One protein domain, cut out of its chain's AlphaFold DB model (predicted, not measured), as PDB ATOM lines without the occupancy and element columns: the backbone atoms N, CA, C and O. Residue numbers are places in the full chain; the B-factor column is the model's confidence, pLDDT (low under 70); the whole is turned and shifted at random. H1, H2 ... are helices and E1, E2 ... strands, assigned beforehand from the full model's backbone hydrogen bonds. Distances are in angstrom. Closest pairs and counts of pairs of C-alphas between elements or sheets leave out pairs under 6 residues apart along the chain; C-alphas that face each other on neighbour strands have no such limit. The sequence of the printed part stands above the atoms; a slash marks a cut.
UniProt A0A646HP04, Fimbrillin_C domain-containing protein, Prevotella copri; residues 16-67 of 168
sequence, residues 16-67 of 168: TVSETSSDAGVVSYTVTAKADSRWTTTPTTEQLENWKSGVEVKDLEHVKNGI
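AT A GLANCE: This is residues 16 to 67 of the 168 residues of the protein "Fimbrillin_C domain-containing protein" of Prevotella copri (UniProt A0A646HP04). With little regular structure, this is a rod made mostly of loops: a short hairpin, E1 and E2, with helix H1 packed on E2. Residues 35 to 41 stick out at one end, and residues 54 to 67, with no named element, run from H1 to the opposite end, 61 to 62 pairing antiparallel with 25 to 26 on the way. The 52 printed residues hold E1, E2, H1 in that order, an antiparallel sheet and a mixed class, with 18 residues in named elements. It is loose, radius of gyration of the C-alphas 13.7 A, spanning 44 by 20 by 14 A.

IN THESE COORDINATES: Find C-alpha 16 at (39.100, 0.660, -14.360), where E1, residues 16 to 19, begins. E2, residues 29 to 33, runs 13.7 A; H1, residues 45 to 53, runs 12.3 A to (24.267, 0.814, -18.938).

HOW THE PARTS SIT: E1 and E2 are antiparallel at 161 degrees; N 18 and O 30, 3.0 A, are within hydrogen-bond range. E2 and H1 come closest at the C-alphas of Val 31 and Leu 48, 6.4 A. H1 and E1 are apart. In H1 every O i to N i+4 pair is within range.

THE WHOLE: The farthest C-alphas, Thr 40 and Ile 67, are 43.8 A apart. The printed part has no cut; the E2 to H1 link is long. Residues 58 to 59 have pLDDT under 70.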
ATOM      1  N   THR A  16      38.315   0.461 -13.143       83.56
ATOM      2  CA  THR A  16      39.100   0.660 -14.360       83.56
ATOM      3  C   THR A  16      38.156   0.590 -15.546       83.56
ATOM      4  O   THR A  16      37.433  -0.395 -15.705       83.56
ATOM      5  N   VAL A  17      38.186   1.633 -16.370       86.25
ATOM      6  CA  VAL A  17      37.505   1.669 -17.661       86.25
ATOM      7  C   VAL A  17      38.552   1.448 -18.741       86.25
ATOM      8  O   VAL A  17      39.541   2.177 -18.790       86.25
ATOM      9  N   SER A  18      38.333   0.446 -19.585       85.12
ATOM     10  CA  SER A  18      39.228   0.125 -20.697       85.12
ATOM     11  C   SER A  18      38.441   0.092 -21.992       85.12
ATOM     12  O   SER A  18      37.435  -0.612 -22.085       85.12
ATOM     13  N   GLU A  19      38.912   0.828 -22.994       86.25
ATOM     14  CA  GLU A  19      38.393   0.725 -24.353       86.25
ATOM     15  C   GLU A  19      38.653  -0.679 -24.923       86.25
ATOM     16  O   GLU A  19      39.718  -1.264 -24.729       86.25
ATOM     17  N   THR A  20      37.663  -1.213 -25.632       89.06
ATOM     18  CA  THR A  20      37.705  -2.512 -26.314       89.06
ATOM     19  C   THR A  20      37.142  -2.431 -27.734       89.06
ATOM     20  O   THR A  20      36.690  -3.437 -28.279       89.06
ATOM     21  N   SER A  21      37.105  -1.234 -28.321       86.81
ATOM     22  CA  SER A  21      36.638  -0.998 -29.686       86.81
ATOM     23  C   SER A  21      37.486  -1.770 -30.701       86.81
ATOM     24  O   SER A  21      38.715  -1.718 -30.665       86.81
ATOM     25  N   SER A  22      36.833  -2.479 -31.623       89.31
ATOM     26  CA  SER A  22      37.473  -3.150 -32.767       89.31
ATOM     27  C   SER A  22      37.215  -2.438 -34.089       89.31
ATOM     28  O   SER A  22      37.997  -2.564 -35.038       89.31
ATOM     29  N   ASP A  23      36.100  -1.719 -34.168       90.25
ATOM     30  CA  ASP A  23      35.581  -1.100 -35.376       90.25
ATOM     31  C   ASP A  23      35.528   0.409 -35.219       90.25
ATOM     32  O   ASP A  23      35.418   0.930 -34.111       90.25
ATOM     33  N   ALA A  24      35.673   1.107 -36.343       88.62
ATOM     34  CA  ALA A  24      35.600   2.555 -36.351       88.62
ATOM     35  C   ALA A  24      34.185   3.026 -35.981       88.62
ATOM     36  O   ALA A  24      33.204   2.361 -36.320       88.62
ATOM     37  N   GLY A  25      34.081   4.195 -35.350       84.75
ATOM     38  CA  GLY A  25      32.792   4.776 -34.966       84.75
ATOM     39  C   GLY A  25      32.526   4.590 -33.480       84.75
ATOM     40  O   GLY A  25      33.289   5.097 -32.676       84.75
ATOM     41  N   VAL A  26      31.456   3.906 -33.081       81.38
ATOM     42  CA  VAL A  26      31.033   3.880 -31.667       81.38
ATOM     43  C   VAL A  26      32.075   3.209 -30.763       81.38
ATOM     44  O   VAL A  26      32.459   2.058 -30.979       81.38
ATOM     45  N   VAL A  27      32.484   3.910 -29.701       85.69
ATOM     46  CA  VAL A  27      33.401   3.364 -28.691       85.69
ATOM     47  C   VAL A  27      32.748   2.221 -27.916       85.69
ATOM     48  O   VAL A  27      31.677   2.367 -27.325       85.69
ATOM     49  N   SER A  28      33.446   1.090 -27.850       85.31
ATOM     50  CA  SER A  28      33.130  -0.010 -26.939       85.31
ATOM     51  C   SER A  28      34.106  -0.014 -25.772       85.31
ATOM     52  O   SER A  28      35.296   0.238 -25.948       85.31
ATOM     53  N   TYR A  29      33.624  -0.315 -24.570       87.00
ATOM     54  CA  TYR A  29      34.466  -0.332 -23.377       87.00
ATOM     55  C   TYR A  29      33.997  -1.356 -22.346       87.00
ATOM     56  O   TYR A  29      32.852  -1.823 -22.349       87.00
ATOM     57  N   THR A  30      34.896  -1.680 -21.427       86.69
ATOM     58  CA  THR A  30      34.647  -2.537 -20.266       86.69
ATOM     59  C   THR A  30      34.888  -1.758 -18.985       86.69
ATOM     60  O   THR A  30      35.707  -0.840 -18.949       86.69
ATOM     61  N   VAL A  31      34.163  -2.129 -17.930       88.12
ATOM     62  CA  VAL A  31      34.364  -1.605 -16.579       88.12
ATOM     63  C   VAL A  31      34.733  -2.779 -15.688       88.12
ATOM     64  O   VAL A  31      34.022  -3.779 -15.646       88.12
ATOM     65  N   THR A  32      35.855  -2.676 -14.986       88.50
ATOM     66  CA  THR A  32      36.348  -3.725 -14.085       88.50
ATOM     67  C   THR A  32      36.649  -3.149 -12.710       88.50
ATOM     68  O   THR A  32      37.048  -1.991 -12.581       88.50
ATOM     69  N   ALA A  33      36.458  -3.950 -11.661       89.00
ATOM     70  CA  ALA A  33      36.891  -3.578 -10.321       89.00
ATOM     71  C   ALA A  33      38.401  -3.788 -10.185       89.00
ATOM     72  O   ALA A  33      38.914  -4.870 -10.477       89.00
ATOM     73  N   LYS A  34      39.120  -2.771  -9.705       86.94
ATOM     74  CA  LYS A  34      40.529  -2.922  -9.331       86.94
ATOM     75  C   LYS A  34      40.634  -3.914  -8.177       86.94
ATOM     76  O   LYS A  34      39.824  -3.878  -7.248       86.94
ATOM     77  N   ALA A  35      41.658  -4.760  -8.212       86.44
ATOM     78  CA  ALA A  35      42.033  -5.580  -7.069       86.44
ATOM     79  C   ALA A  35      42.605  -4.665  -5.973       86.44
ATOM     80  O   ALA A  35      43.773  -4.284  -6.020       86.44
ATOM     81  N   ASP A  36      41.762  -4.265  -5.022       85.12
ATOM     82  CA  ASP A  36      42.110  -3.280  -4.000       85.12
ATOM     83  C   ASP A  36      41.501  -3.642  -2.640       85.12
ATOM     84  O   ASP A  36      40.322  -3.973  -2.530       85.12
ATOM     85  N   SER A  37      42.311  -3.545  -1.586       83.56
ATOM     86  CA  SER A  37      41.904  -3.816  -0.200       83.56
ATOM     87  C   SER A  37      40.873  -2.831   0.368       83.56
ATOM     88  O   SER A  37      40.304  -3.085   1.428       83.56
ATOM     89  N   ARG A  38      40.629  -1.705  -0.315       82.25
ATOM     90  CA  ARG A  38      39.631  -0.698   0.071       82.25
ATOM     91  C   ARG A  38      38.196  -1.126  -0.235       82.25
ATOM     92  O   ARG A  38      37.269  -0.507   0.286       82.25
ATOM     93  N   TRP A  39      37.987  -2.173  -1.035       80.81
ATOM     94  CA  TRP A  39      36.655  -2.742  -1.229       80.81
ATOM     95  C   TRP A  39      36.155  -3.395   0.060       80.81
ATOM     96  O   TRP A  39      36.696  -4.396   0.517       80.81
ATOM     97  N   THR A  40      35.066  -2.872   0.627       83.25
ATOM     98  CA  THR A  40      34.316  -3.589   1.675       83.25
ATOM     99  C   THR A  40      33.550  -4.772   1.079       83.25
ATOM    100  O   THR A  40      33.358  -5.801   1.721       83.25
ATOM    101  N   THR A  41      33.119  -4.639  -0.176       84.44
ATOM    102  CA  THR A  41      32.580  -5.714  -1.013       84.44
ATOM    103  C   THR A  41      32.890  -5.368  -2.463       84.44
ATOM    104  O   THR A  41      32.550  -4.277  -2.919       84.44
ATOM    105  N   THR A  42      33.563  -6.269  -3.174       85.44
ATOM    106  CA  THR A  42      33.872  -6.083  -4.595       85.44
ATOM    107  C   THR A  42      32.589  -6.221  -5.418       85.44
ATOM    108  O   THR A  42      31.858  -7.193  -5.206       85.44
ATOM    109  N   PRO A  43      32.289  -5.289  -6.340       87.88
ATOM    110  CA  PRO A  43      31.085  -5.370  -7.157       87.88
ATOM    111  C   PRO A  43      31.119  -6.589  -8.086       87.88
ATOM    112  O   PRO A  43      32.172  -6.961  -8.613       87.88
ATOM    113  N   THR A  44      29.959  -7.207  -8.290       90.69
ATOM    114  CA  THR A  44      29.789  -8.319  -9.235       90.69
ATOM    115  C   THR A  44      29.762  -7.815 -10.680       90.69
ATOM    116  O   THR A  44      29.510  -6.638 -10.938       90.69
ATOM    117  N   THR A  45      29.958  -8.717 -11.648       90.94
ATOM    118  CA  THR A  45      29.832  -8.397 -13.082       90.94
ATOM    119  C   THR A  45      28.469  -7.785 -13.419       90.94
ATOM    120  O   THR A  45      28.402  -6.820 -14.169       90.94
ATOM    121  N   GLU A  46      27.389  -8.289 -12.818       92.25
ATOM    122  CA  GLU A  46      26.036  -7.760 -13.025       92.25
ATOM    123  C   GLU A  46      25.905  -6.311 -12.533       92.25
ATOM    124  O   GLU A  46      25.337  -5.465 -13.220       92.25
ATOM    125  N   GLN A  47      26.482  -5.990 -11.370       89.69
ATOM    126  CA  GLN A  47      26.482  -4.620 -10.852       89.69
ATOM    127  C   GLN A  47      27.273  -3.671 -11.761       89.69
ATOM    128  O   GLN A  47      26.818  -2.556 -12.013       89.69
ATOM    129  N   LEU A  48      28.418  -4.116 -12.285       88.62
ATOM    130  CA  LEU A  48      29.246  -3.326 -13.200       88.62
ATOM    131  C   LEU A  48      28.533  -3.045 -14.532       88.62
ATOM    132  O   LEU A  48      28.548  -1.903 -14.989       88.62
ATOM    133  N   GLU A  49      27.862  -4.037 -15.122       89.50
ATOM    134  CA  GLU A  49      27.086  -3.850 -16.359       89.50
ATOM    135  C   GLU A  49      25.851  -2.962 -16.141       89.50
ATOM    136  O   GLU A  49      25.528  -2.114 -16.977       89.50
ATOM    137  N   ASN A  50      25.199  -3.065 -14.980       86.75
ATOM    138  CA  ASN A  50      24.102  -2.165 -14.618       86.75
ATOM    139  C   ASN A  50      24.581  -0.712 -14.470       86.75
ATOM    140  O   ASN A  50      23.899   0.209 -14.911       86.75
ATOM    141  N   TRP A  51      25.767  -0.477 -13.906       86.81
ATOM    142  CA  TRP A  51      26.336   0.874 -13.845       86.81
ATOM    143  C   TRP A  51      26.763   1.384 -15.217       86.81
ATOM    144  O   TRP A  51      26.479   2.531 -15.550       86.81
ATOM    145  N   LYS A  52      27.394   0.528 -16.026       84.19
ATOM    146  CA  LYS A  52      27.795   0.844 -17.400       84.19
ATOM    147  C   LYS A  52      26.596   1.231 -18.266       84.19
ATOM    148  O   LYS A  52      26.673   2.214 -18.991       84.19
ATOM    149  N   SER A  53      25.483   0.505 -18.168       84.06
ATOM    150  CA  SER A  53      24.267   0.814 -18.938       84.06
ATOM    151  C   SER A  53      23.594   2.126 -18.517       84.06
ATOM    152  O   SER A  53      22.883   2.724 -19.319       84.06
ATOM    153  N   GLY A  54      23.857   2.611 -17.300       81.00
ATOM    154  CA  GLY A  54      23.430   3.935 -16.841       81.00
ATOM    155  C   GLY A  54      24.264   5.101 -17.386       81.00
ATOM    156  O   GLY A  54      23.925   6.253 -17.117       81.00
ATOM    157  N   VAL A  55      25.348   4.833 -18.123       81.12
ATOM    158  CA  VAL A  55      26.219   5.856 -18.716       81.12
ATOM    159  C   VAL A  55      25.948   5.961 -20.212       81.12
ATOM    160  O   VAL A  55      26.251   5.052 -20.984       81.12
ATOM    161  N   GLU A  56      25.425   7.108 -20.639       74.81
ATOM    162  CA  GLU A  56      25.291   7.422 -22.059       74.81
ATOM    163  C   GLU A  56      26.622   7.931 -22.628       74.81
ATOM    164  O   GLU A  56      27.162   8.939 -22.174       74.81
ATOM    165  N   VAL A  57      27.129   7.260 -23.662       72.56
ATOM    166  CA  VAL A  57      28.293   7.703 -24.441       72.56
ATOM    167  C   VAL A  57      27.800   8.148 -25.813       72.56
ATOM    168  O   VAL A  57      27.496   7.310 -26.657       72.56
ATOM    169  N   LYS A  58      27.662   9.462 -26.012       66.69
ATOM    170  CA  LYS A  58      27.076  10.041 -27.237       66.69
ATOM    171  C   LYS A  58      28.103  10.664 -28.185       66.69
ATOM    172  O   LYS A  58      27.896  10.610 -29.389       66.69
ATOM    173  N   ASP A  59      29.221  11.162 -27.655       67.00
ATOM    174  CA  ASP A  59      30.176  11.988 -28.414       67.00
ATOM    175  C   ASP A  59      31.585  11.374 -28.530       67.00
ATOM    176  O   ASP A  59      32.551  12.080 -28.819       67.00
ATOM    177  N   LEU A  60      31.741  10.074 -28.260       75.44
ATOM    178  CA  LEU A  60      33.033   9.391 -28.376       75.44
ATOM    179  C   LEU A  60      33.064   8.481 -29.598       75.44
ATOM    180  O   LEU A  60      32.245   7.568 -29.724       75.44
ATOM    181  N   GLU A  61      34.077   8.689 -30.439       83.06
ATOM    182  CA  GLU A  61      34.348   7.868 -31.612       83.06
ATOM    183  C   GLU A  61      35.714   7.166 -31.516       83.06
ATOM    184  O   GLU A  61      36.726   7.774 -31.165       83.06
ATOM    185  N   HIS A  62      35.758   5.880 -31.867       88.25
ATOM    186  CA  HIS A  62      36.977   5.100 -32.017       88.25
ATOM    187  C   HIS A  62      37.579   5.304 -33.407       88.25
ATOM    188  O   HIS A  62      37.059   4.807 -34.409       88.25
ATOM    189  N   VAL A  63      38.728   5.973 -33.463       88.69
ATOM    190  CA  VAL A  63      39.483   6.197 -34.701       88.69
ATOM    191  C   VAL A  63      40.350   4.974 -35.018       88.69
ATOM    192  O   VAL A  63      41.521   4.884 -34.630       88.69
ATOM    193  N   LYS A  64      39.791   4.023 -35.771       91.25
ATOM    194  CA  LYS A  64      40.502   2.797 -36.157       91.25
ATOM    195  C   LYS A  64      41.727   3.123 -37.012       91.25
ATOM    196  O   LYS A  64      41.626   3.767 -38.056       91.25
ATOM    197  N   ASN A  65      42.894   2.648 -36.578       91.69
ATOM    198  CA  ASN A  65      44.187   2.844 -37.248       91.69
ATOM    199  C   ASN A  65      44.584   4.321 -37.469       91.69
ATOM    200  O   ASN A  65      45.406   4.604 -38.340       91.69
ATOM    201  N   GLY A  66      44.000   5.268 -36.725       87.88
ATOM    202  CA  GLY A  66      44.260   6.700 -36.918       87.88
ATOM    203  C   GLY A  66      43.654   7.296 -38.200       87.88
ATOM    204  O   GLY A  66      43.987   8.425 -38.563       87.88
ATOM    205  N   ILE A  67      42.779   6.566 -38.897       90.56
ATOM    206  CA  ILE A  67      42.147   7.027 -40.139       90.56
ATOM    207  C   ILE A  67      40.974   7.950 -39.807       90.56
ATOM    208  O   ILE A  67      40.083   7.572 -39.057       90.56
TER     209      ILE A  67